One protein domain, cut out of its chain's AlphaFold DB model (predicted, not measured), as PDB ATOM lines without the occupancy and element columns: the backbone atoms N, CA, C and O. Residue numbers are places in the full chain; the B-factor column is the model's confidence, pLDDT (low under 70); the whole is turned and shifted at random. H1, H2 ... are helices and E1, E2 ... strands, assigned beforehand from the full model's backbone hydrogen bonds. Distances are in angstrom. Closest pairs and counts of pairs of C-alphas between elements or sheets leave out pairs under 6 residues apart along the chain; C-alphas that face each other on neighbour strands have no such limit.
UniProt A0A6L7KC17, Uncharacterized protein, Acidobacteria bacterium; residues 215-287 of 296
ATOM      1  N   GLY A 215      96.367 133.921 116.869       87.19
ATOM      2  CA  GLY A 215      96.359 135.147 116.051       87.19
ATOM      3  C   GLY A 215      97.043 136.374 116.681       87.19
ATOM      4  O   GLY A 215      97.647 136.293 117.752       87.19
ATOM      5  N   ASP A 216      96.962 137.525 116.009       90.69
ATOM      6  CA  ASP A 216      97.541 138.787 116.495       90.69
ATOM      7  C   ASP A 216      96.774 139.310 117.714       90.69
ATOM      8  O   ASP A 216      95.541 139.334 117.723       90.69
ATOM      9  N   ARG A 217      97.494 139.732 118.757       91.56
ATOM     10  CA  ARG A 217      96.898 140.130 120.043       91.56
ATOM     11  C   ARG A 217      97.869 140.914 120.916       91.56
ATOM     12  O   ARG A 217      99.085 140.785 120.797       91.56
ATOM     13  N   LEU A 218      97.315 141.687 121.842       91.25
ATOM     14  CA  LEU A 218      98.050 142.310 122.936       91.25
ATOM     15  C   LEU A 218      97.742 141.560 124.230       91.25
ATOM     16  O   LEU A 218      96.584 141.414 124.606       91.25
ATOM     17  N   GLU A 219      98.766 141.132 124.952       92.69
ATOM     18  CA  GLU A 219      98.601 140.429 126.218       92.69
ATOM     19  C   GLU A 219      99.129 141.237 127.390       92.69
ATOM     20  O   GLU A 219     100.232 141.785 127.339       92.69
ATOM     21  N   ILE A 220      98.338 141.282 128.461       93.38
ATOM     22  CA  ILE A 220      98.705 141.927 129.722       93.38
ATOM     23  C   ILE A 220      99.278 140.875 130.661       93.38
ATOM     24  O   ILE A 220      98.585 139.926 131.027       93.38
ATOM     25  N   LEU A 221     100.531 141.059 131.067       92.62
ATOM     26  CA  LEU A 221     101.247 140.115 131.923       92.62
ATOM     27  C   LEU A 221     101.298 140.548 133.391       92.62
ATOM     28  O   LEU A 221     101.309 139.704 134.280       92.62
ATOM     29  N   ALA A 222     101.326 141.857 133.653       92.00
ATOM     30  CA  ALA A 222     101.332 142.424 135.002       92.00
ATOM     31  C   ALA A 222     100.842 143.883 135.009       92.00
ATOM     32  O   ALA A 222     100.703 144.519 133.962       92.00
ATOM     33  N   GLY A 223     100.621 144.435 136.204       88.31
ATOM     34  CA  GLY A 223     100.158 145.812 136.408       88.31
ATOM     35  C   GLY A 223      98.626 145.956 136.374       88.31
ATOM     36  O   GLY A 223      97.921 144.949 136.481       88.31
ATOM     37  N   PRO A 224      98.095 147.185 136.232       88.94
ATOM     38  CA  PRO A 224      98.861 148.420 136.100       88.94
ATOM     39  C   PRO A 224      99.585 148.793 137.399       88.94
ATOM     40  O   PRO A 224      99.125 148.492 138.499       88.94
ATOM     41  N   ASP A 225     100.731 149.447 137.259       86.75
ATOM     42  CA  ASP A 225     101.405 150.147 138.343       86.75
ATOM     43  C   ASP A 225     100.712 151.500 138.636       86.75
ATOM     44  O   ASP A 225      99.764 151.883 137.942       86.75
ATOM     45  N   PRO A 226     101.153 152.259 139.654       82.62
ATOM     46  CA  PRO A 226     100.541 153.544 139.999       82.62
ATOM     47  C   PRO A 226     100.604 154.618 138.902       82.62
ATOM     48  O   PRO A 226      99.777 155.525 138.892       82.62
ATOM     49  N   SER A 227     101.543 154.503 137.960       83.69
ATOM     50  CA  SER A 227     101.640 155.364 136.772       83.69
ATOM     51  C   SER A 227     100.785 154.849 135.602       83.69
ATOM     52  O   SER A 227     100.887 155.355 134.484       83.69
ATOM     53  N   GLY A 228      99.955 153.829 135.835       87.56
ATOM     54  CA  GLY A 228      99.104 153.200 134.832       87.56
ATOM     55  C   GLY A 228      99.843 152.243 133.896       87.56
ATOM     56  O   GLY A 228      99.250 151.827 132.899       87.56
ATOM     57  N   ARG A 229     101.113 151.912 134.174       90.19
ATOM     58  CA  ARG A 229     101.967 151.096 133.302       90.19
ATOM     59  C   ARG A 229     101.793 149.606 133.559       90.19
ATOM     60  O   ARG A 229     101.733 149.175 134.705       90.19
ATOM     61  N   SER A 230     101.806 148.812 132.502       92.25
ATOM     62  CA  SER A 230     101.688 147.356 132.563       92.25
ATOM     63  C   SER A 230     102.760 146.678 131.733       92.25
ATOM     64  O   SER A 230     103.306 147.260 130.794       92.25
ATOM     65  N   ASP A 231     103.049 145.432 132.096       92.25
ATOM     66  CA  ASP A 231     103.924 144.568 131.314       92.25
ATOM     67  C   ASP A 231     103.106 143.980 130.171       92.25
ATOM     68  O   ASP A 231     102.109 143.297 130.418       92.25
ATOM     69  N   TYR A 232     103.526 144.239 128.937       91.69
ATOM     70  CA  TYR A 232     102.819 143.801 127.745       91.69
ATOM     71  C   TYR A 232     103.659 142.886 126.871       91.69
ATOM     72  O   TYR A 232     104.874 143.066 126.745       91.69
ATOM     73  N   ILE A 233     102.968 141.977 126.185       91.44
ATOM     74  CA  ILE A 233     103.487 141.284 125.008       91.44
ATOM     75  C   ILE A 233     102.548 141.529 123.828       91.44
ATOM     76  O   ILE A 233     101.356 141.255 123.919       91.44
ATOM     77  N   VAL A 234     103.084 142.034 122.716       89.19
ATOM     78  CA  VAL A 234     102.384 142.089 121.425       89.19
ATOM     79  C   VAL A 234     102.767 140.879 120.595       89.19
ATOM     80  O   VAL A 234     103.957 140.589 120.441       89.19
ATOM     81  N   PHE A 235     101.759 140.246 120.011       87.69
ATOM     82  CA  PHE A 235     101.880 139.260 118.950       87.69
ATOM     83  C   PHE A 235     101.368 139.875 117.649       87.69
ATOM     84  O   PHE A 235     100.206 140.269 117.576       87.69
ATOM     85  N   GLU A 236     102.244 139.965 116.648       84.69
ATOM     86  CA  GLU A 236     101.950 140.487 115.306       84.69
ATOM     87  C   GLU A 236     102.591 139.562 114.261       84.69
ATOM     88  O   GLU A 236     103.809 139.572 114.038       84.69
ATOM     89  N   GLY A 237     101.779 138.709 113.641       81.50
ATOM     90  CA  GLY A 237     102.210 137.624 112.775       81.50
ATOM     91  C   GLY A 237     103.182 136.687 113.492       81.50
ATOM     92  O   GLY A 237     102.864 136.070 114.505       81.50
ATOM     93  N   GLY A 238     104.403 136.581 112.962       75.06
ATOM     94  CA  GLY A 238     105.487 135.802 113.571       75.06
ATOM     95  C   GLY A 238     106.357 136.582 114.563       75.06
ATOM     96  O   GLY A 238     107.366 136.048 115.021       75.06
ATOM     97  N   GLN A 239     106.042 137.850 114.851       83.44
ATOM     98  CA  GLN A 239     106.852 138.705 115.719       83.44
ATOM     99  C   GLN A 239     106.259 138.820 117.123       83.44
ATOM    100  O   GLN A 239     105.049 138.937 117.305       83.44
ATOM    101  N   ILE A 240     107.153 138.845 118.114       87.00
ATOM    102  CA  ILE A 240     106.832 139.080 119.522       87.00
ATOM    103  C   ILE A 240     107.565 140.342 119.969       87.00
ATOM    104  O   ILE A 240     108.777 140.459 119.771       87.00
ATOM    105  N   ARG A 241     106.850 141.280 120.594       88.19
ATOM    106  CA  ARG A 241     107.442 142.488 121.191       88.19
ATOM    107  C   ARG A 241     107.023 142.619 122.643       88.19
ATOM    108  O   ARG A 241     105.845 142.509 122.954       88.19
ATOM    109  N   VAL A 242     107.984 142.892 123.520       88.56
ATOM    110  CA  VAL A 242     107.744 143.107 124.953       88.56
ATOM    111  C   VAL A 242     107.977 144.573 125.272       88.56
ATOM    112  O   VAL A 242     108.984 145.141 124.846       88.56
ATOM    113  N   PHE A 243     107.069 145.189 126.019       88.56
ATOM    114  CA  PHE A 243     107.217 146.578 126.441       88.56
ATOM    115  C   PHE A 243     106.525 146.831 127.785       88.56
ATOM    116  O   PHE A 243     105.655 146.072 128.208       88.56
ATOM    117  N   PHE A 244     106.941 147.902 128.462       90.06
ATOM    118  CA  PHE A 244     106.354 148.380 129.712       90.06
ATOM    119  C   PHE A 244     105.907 149.828 129.516       90.06
ATOM    120  O   PHE A 244     106.736 150.719 129.325       90.06
ATOM    121  N   ALA A 245     104.597 150.056 129.487       89.06
ATOM    122  CA  ALA A 245     104.013 151.352 129.139       89.06
ATOM    123  C   ALA A 245     102.607 151.505 129.738       89.06
ATOM    124  O   ALA A 245     102.045 150.507 130.186       89.06
ATOM    125  N   PRO A 246     102.026 152.720 129.768       88.62
ATOM    126  CA  PRO A 246     100.627 152.919 130.141       88.62
ATOM    127  C   PRO A 246      99.674 152.122 129.256       88.62
ATOM    128  O   PRO A 246      99.981 151.951 128.077       88.62
ATOM    129  N   LEU A 247      98.518 151.699 129.791       79.50
ATOM    130  CA  LEU A 247      97.510 150.996 128.993       79.50
ATOM    131  C   LEU A 247      97.067 151.852 127.801       79.50
ATOM    132  O   LEU A 247      96.445 152.902 127.992       79.50
ATOM    133  N   PRO A 248      97.383 151.427 126.569       74.44
ATOM    134  CA  PRO A 248      96.905 152.110 125.381       74.44
ATOM    135  C   PRO A 248      95.373 152.076 125.327       74.44
ATOM    136  O   PRO A 248      94.735 151.082 125.678       74.44
ATOM    137  N   LYS A 249      94.766 153.192 124.910       75.44
ATOM    138  CA  LYS A 249      93.306 153.292 124.777       75.44
ATOM    139  C   LYS A 249      92.817 152.260 123.762       75.44
ATOM    140  O   LYS A 249      93.453 152.093 122.725       75.44
ATOM    141  N   ALA A 250      91.671 151.628 124.026       64.75
ATOM    142  CA  ALA A 250      91.097 150.605 123.144       64.75
ATOM    143  C   ALA A 250      90.905 151.103 121.698       64.75
ATOM    144  O   ALA A 250      91.115 150.364 120.749       64.75
ATOM    145  N   GLU A 251      90.593 152.388 121.527       67.38
ATOM    146  CA  GLU A 251      90.450 153.050 120.222       67.38
ATOM    147  C   GLU A 251      91.775 153.181 119.445       67.38
ATOM    148  O   GLU A 251      91.764 153.374 118.234       67.38
ATOM    149  N   ALA A 252      92.920 153.103 120.132       69.69
ATOM    150  CA  ALA A 252      94.252 153.278 119.555       69.69
ATOM    151  C   ALA A 252      94.919 151.954 119.142       69.69
ATOM    152  O   ALA A 252      95.978 151.988 118.518       69.69
ATOM    153  N   ILE A 253      94.331 150.800 119.480       72.50
ATOM    154  CA  ILE A 253      94.870 149.484 119.123       72.50
ATOM    155  C   ILE A 253      93.817 148.647 118.415       72.50
ATOM    156  O   ILE A 253      92.781 148.316 118.976       72.50
ATOM    157  N   ALA A 254      94.150 148.216 117.202       80.06
ATOM    158  CA  ALA A 254      93.345 147.292 116.411       80.06
ATOM    159  C   ALA A 254      93.581 145.806 116.767       80.06
ATOM    160  O   ALA A 254      93.319 144.934 115.944       80.06
ATOM    161  N   LEU A 255      94.098 145.510 117.964       84.81
ATOM    162  CA  LEU A 255      94.393 144.154 118.436       84.81
ATOM    163  C   LEU A 255      93.496 143.784 119.625       84.81
ATOM    164  O   LEU A 255      93.279 144.622 120.507       84.81
ATOM    165  N   PRO A 256      93.017 142.531 119.707       89.25
ATOM    166  CA  PRO A 256      92.327 142.046 120.893       89.25
ATOM    167  C   PRO A 256      93.272 142.063 122.099       89.25
ATOM    168  O   PRO A 256      94.428 141.646 122.005       89.25
ATOM    169  N   ILE A 257      92.768 142.543 123.239       90.19
ATOM    170  CA  ILE A 257      93.510 142.580 124.501       90.19
ATOM    171  C   ILE A 257      93.131 141.359 125.339       90.19
ATOM    172  O   ILE A 257      91.957 141.157 125.644       90.19
ATOM    173  N   VAL A 258      94.125 140.567 125.738       91.44
ATOM    174  CA  VAL A 258      93.951 139.357 126.551       91.44
ATOM    175  C   VAL A 258      94.666 139.528 127.886       91.44
ATOM    176  O   VAL A 258      95.848 139.865 127.942       91.44
ATOM    177  N   ASP A 259      93.957 139.281 128.984       91.94
ATOM    178  CA  ASP A 259      94.541 139.333 130.321       91.94
ATOM    179  C   ASP A 259      95.134 137.975 130.710       91.94
ATOM    180  O   ASP A 259      94.411 136.989 130.865       91.94
ATOM    181  N   LYS A 260      96.460 137.926 130.860       93.25
ATOM    182  CA  LYS A 260      97.216 136.721 131.222       93.25
ATOM    183  C   LYS A 260      97.742 136.752 132.653       93.25
ATOM    184  O   LYS A 260      98.384 135.792 133.073       93.25
ATOM    185  N   ARG A 261      97.427 137.797 133.429       92.81
ATOM    186  CA  ARG A 261      97.838 137.911 134.839       92.81
ATOM    187  C   ARG A 261      97.426 136.687 135.673       92.81
ATOM    188  O   ARG A 261      98.304 136.140 136.334       92.81
ATOM    189  N   PRO A 262      96.180 136.165 135.596       92.25
ATOM    190  CA  PRO A 262      95.788 134.999 136.397       92.25
ATOM    191  C   PRO A 262      96.582 133.733 136.047       92.25
ATOM    192  O   PRO A 262      96.967 132.968 136.931       92.25
ATOM    193  N   GLU A 263      96.852 133.527 134.756       89.88
ATOM    194  CA  GLU A 263      97.643 132.395 134.267       89.88
ATOM    195  C   GLU A 263      99.081 132.489 134.793       89.88
ATOM    196  O   GLU A 263      99.588 131.544 135.399       89.88
ATOM    197  N   LEU A 264      99.699 133.664 134.650       89.25
ATOM    198  CA  LEU A 264     101.045 133.941 135.139       89.25
ATOM    199  C   LEU A 264     101.163 133.834 136.656       89.25
ATOM    200  O   LEU A 264     102.165 133.307 137.126       89.25
ATOM    201  N   ASP A 265     100.176 134.291 137.425       87.75
ATOM    202  CA  ASP A 265     100.201 134.206 138.888       87.75
ATOM    203  C   ASP A 265     100.206 132.751 139.366       87.75
ATOM    204  O   ASP A 265     100.959 132.412 140.284       87.75
ATOM    205  N   SER A 266      99.456 131.885 138.681       88.62
ATOM    206  CA  SER A 266      99.415 130.440 138.935       88.62
ATOM    207  C   SER A 266     100.597 129.655 138.349       88.62
ATOM    208  O   SER A 266     100.759 128.474 138.653       88.62
ATOM    209  N   PHE A 267     101.430 130.288 137.517       89.38
ATOM    210  CA  PHE A 267     102.501 129.603 136.802       89.38
ATOM    211  C   PHE A 267     103.632 129.182 137.746       89.38
ATOM    212  O   PHE A 267     104.351 130.034 138.286       89.38
ATOM    213  N   ASP A 268     103.811 127.867 137.874       87.75
ATOM    214  CA  ASP A 268     104.997 127.227 138.438       87.75
ATOM    215  C   ASP A 268     105.867 126.665 137.299       87.75
ATOM    216  O   ASP A 268     105.490 125.667 136.673       87.75
ATOM    217  N   PRO A 269     107.049 127.259 137.038       83.06
ATOM    218  CA  PRO A 269     107.956 126.771 136.012       83.06
ATOM    219  C   PRO A 269     108.325 125.298 136.210       83.06
ATOM    220  O   PRO A 269     108.389 124.546 135.244       83.06
ATOM    221  N   ALA A 270     108.567 124.858 137.450       83.06
ATOM    222  CA  ALA A 270     109.059 123.507 137.705       83.06
ATOM    223  C   ALA A 270     108.015 122.446 137.336       83.06
ATOM    224  O   ALA A 270     108.334 121.508 136.603       83.06
ATOM    225  N   ALA A 271     106.771 122.624 137.788       84.00
ATOM    226  CA  ALA A 271     105.666 121.744 137.426       84.00
ATOM    227  C   ALA A 271     105.354 121.792 135.919       84.00
ATOM    228  O   ALA A 271     105.121 120.755 135.298       84.00
ATOM    229  N   ALA A 272     105.391 122.984 135.314       82.50
ATOM    230  CA  ALA A 272     105.046 123.165 133.908       82.50
ATOM    231  C   ALA A 272     106.079 122.562 132.945       82.50
ATOM    232  O   ALA A 272     105.702 121.935 131.964       82.50
ATOM    233  N   PHE A 273     107.380 122.691 133.218       84.25
ATOM    234  CA  PHE A 273     108.413 122.080 132.373       84.25
ATOM    235  C   PHE A 273     108.389 120.544 132.436       84.25
ATOM    236  O   PHE A 273     108.590 119.886 131.414       84.25
ATOM    237  N   GLN A 274     108.069 119.964 133.600       81.12
ATOM    238  CA  GLN A 274     107.888 118.515 133.750       81.12
ATOM    239  C   GLN A 274     106.715 117.989 132.918       81.12
ATOM    240  O   GLN A 274     106.842 116.940 132.289       81.12
ATOM    241  N   SER A 275     105.592 118.712 132.884       76.44
ATOM    242  CA  SER A 275     104.401 118.276 132.146       76.44
ATOM    243  C   SER A 275     104.581 118.315 130.627       76.44
ATOM    244  O   SER A 275     103.973 117.503 129.932       76.44
ATOM    245  N   ILE A 276     105.450 119.193 130.112       73.94
ATOM    246  CA  ILE A 276     105.786 119.272 128.679       73.94
ATOM    247  C   ILE A 276     107.066 118.503 128.303       73.94
ATOM    248  O   ILE A 276     107.499 118.563 127.155       73.94
ATOM    249  N   GLY A 277     107.690 117.792 129.251       73.06
ATOM    250  CA  GLY A 277     108.892 116.986 129.001       73.06
ATOM    251  C   GLY A 277     110.151 117.795 128.662       73.06
ATOM    252  O   GLY A 277     111.067 117.269 128.032       73.06
ATOM    253  N   VAL A 278     110.212 119.069 129.060       67.75
ATOM    254  CA  VAL A 278     111.364 119.946 128.817       67.75
ATOM    255  C   VAL A 278     112.274 119.937 130.043       67.75
ATOM    256  O   VAL A 278     111.869 120.287 131.151       67.75
ATOM    257  N   THR A 279     113.537 119.563 129.854       61.44
ATOM    258  CA  THR A 279     114.542 119.616 130.920       61.44
ATOM    259  C   THR A 279     114.986 121.062 131.131       61.44
ATOM    260  O   THR A 279     115.625 121.653 130.262       61.44
ATOM    261  N   MET A 280     114.677 121.649 132.290       57.28
ATOM    262  CA  MET A 280     115.300 122.911 132.695       57.28
ATOM    263  C   MET A 280     116.760 122.659 133.082       57.28
ATOM    264  O   MET A 280     117.053 122.396 134.250       57.28
ATOM    265  N   ASP A 281     117.687 122.808 132.139       51.00
ATOM    266  CA  ASP A 281     119.088 123.045 132.487       51.00
ATOM    267  C   ASP A 281     119.196 124.452 133.089       51.00
ATOM    268  O   ASP A 281     119.499 125.445 132.424       51.00
ATOM    269  N   ARG A 282     118.901 124.556 134.389       51.94
ATOM    270  CA  ARG A 282     119.210 125.753 135.171       51.94
ATOM    271  C   ARG A 282     120.726 125.871 135.219       51.94
ATOM    272  O   ARG A 282     121.378 125.266 136.067       51.94
ATOM    273  N   THR A 283     121.301 126.622 134.283       42.44
ATOM    274  CA  THR A 283     122.736 126.922 134.312       42.44
ATOM    275  C   THR A 283     123.100 127.487 135.689       42.44
ATOM    276  O   THR A 283     122.363 128.302 136.243       42.44
ATOM    277  N   MET A 284     124.233 127.064 136.264       37.50
ATOM    278  CA  MET A 284     124.663 127.437 137.626       37.50
ATOM    279  C   MET A 284     124.706 128.955 137.905       37.50
ATOM    280  O   MET A 284     124.727 129.351 139.066       37.50
ATOM    281  N   ARG A 285     124.641 129.815 136.878       38.44
ATOM    282  CA  ARG A 285     124.460 131.272 137.022       38.44
ATOM    283  C   ARG A 285     123.178 131.671 137.753       38.44
ATOM    284  O   ARG A 285     123.126 132.750 138.328       38.44
ATOM    285  N   ASP A 286     122.169 130.808 137.749       42.78
ATOM    286  CA  ASP A 286     120.853 131.092 138.317       42.78
ATOM    287  C   ASP A 286     120.720 130.730 139.804       42.78
ATOM    288  O   ASP A 286     119.692 131.040 140.411       42.78
ATOM    289  N   GLN A 287     121.733 130.071 140.378       38.34
ATOM    290  CA  GLN A 287     121.776 129.648 141.783       38.34
ATOM    291  C   GLN A 287     122.923 130.274 142.584       38.34
ATOM    292  O   GLN A 287     123.071 129.971 143.767       38.34
TER     293      GLN A 287
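Overview. This is residues 215 to 287 of the 296 residues of an uncharacterized protein of Acidobacteria bacterium (UniProt A0A6L7KC17). A small, strongly twisted sheet of four strands, E1 to E4, makes one end of the model; from it the backbone runs out as an arm of two short helices, H1 then H2, and a tail with no named element, residues 276 to 287. H1 only grazes the sheet, and residues 271 to 277 and 281 to 287 stand free. The printed part has 73 residues, with four named strands and two named helices in the order E1 E2 E3 E4 H1 H2 along the chain; the sheet, in the order E3 E2 E1 E4, is mixed, and the class is mixed, helices and strands. The whole is loose, with a radius of gyration of the C-alphas of 15.3 A and spans of 44 by 31 by 22 A.

Arrangement. E1, residues 217 to 222, and E2, residues 229 to 236, form an antiparallel hairpin, with N 219 and O 233 2.8 A apart. E2 and E3, residues 239 to 246, form the next hairpin, with N 234 and O 241 2.8 A apart; E1 E2 E3 is a meander, each strand the antiparallel neighbour of the one before. E4, residues 257 to 259, is parallel to E1, with N 258 and O 218 2.8 A apart. H1, residues 261 to 266, only grazes the sheet, with its residues 261 to 265; the closest C-alphas of E1 and H1 are those of Leu 221 and Arg 261, 5.0 A apart. H2, residues 269 to 275, is apart from H1 and not on the sheet. In H1 and H2 every O i to N i+4 pair is within hydrogen-bond range.

Along the chain. E1 begins at C-alpha 217 (96.898, 140.130, 120.043) and is 15.8 A long. E2 measures 20.9 A and E3 21.2 A, bending by 53 degrees at residue 243. H2, 10.0 A, ends at C-alpha 275 (104.401, 118.276, 132.146).

Size, cuts and confidence. The C-alphas farthest apart, Glu 251 and Met 284, are 46.1 A apart. The printed part has no cut and no long link. pLDDT is under 70 at residues 250 to 252 and 278 to 287.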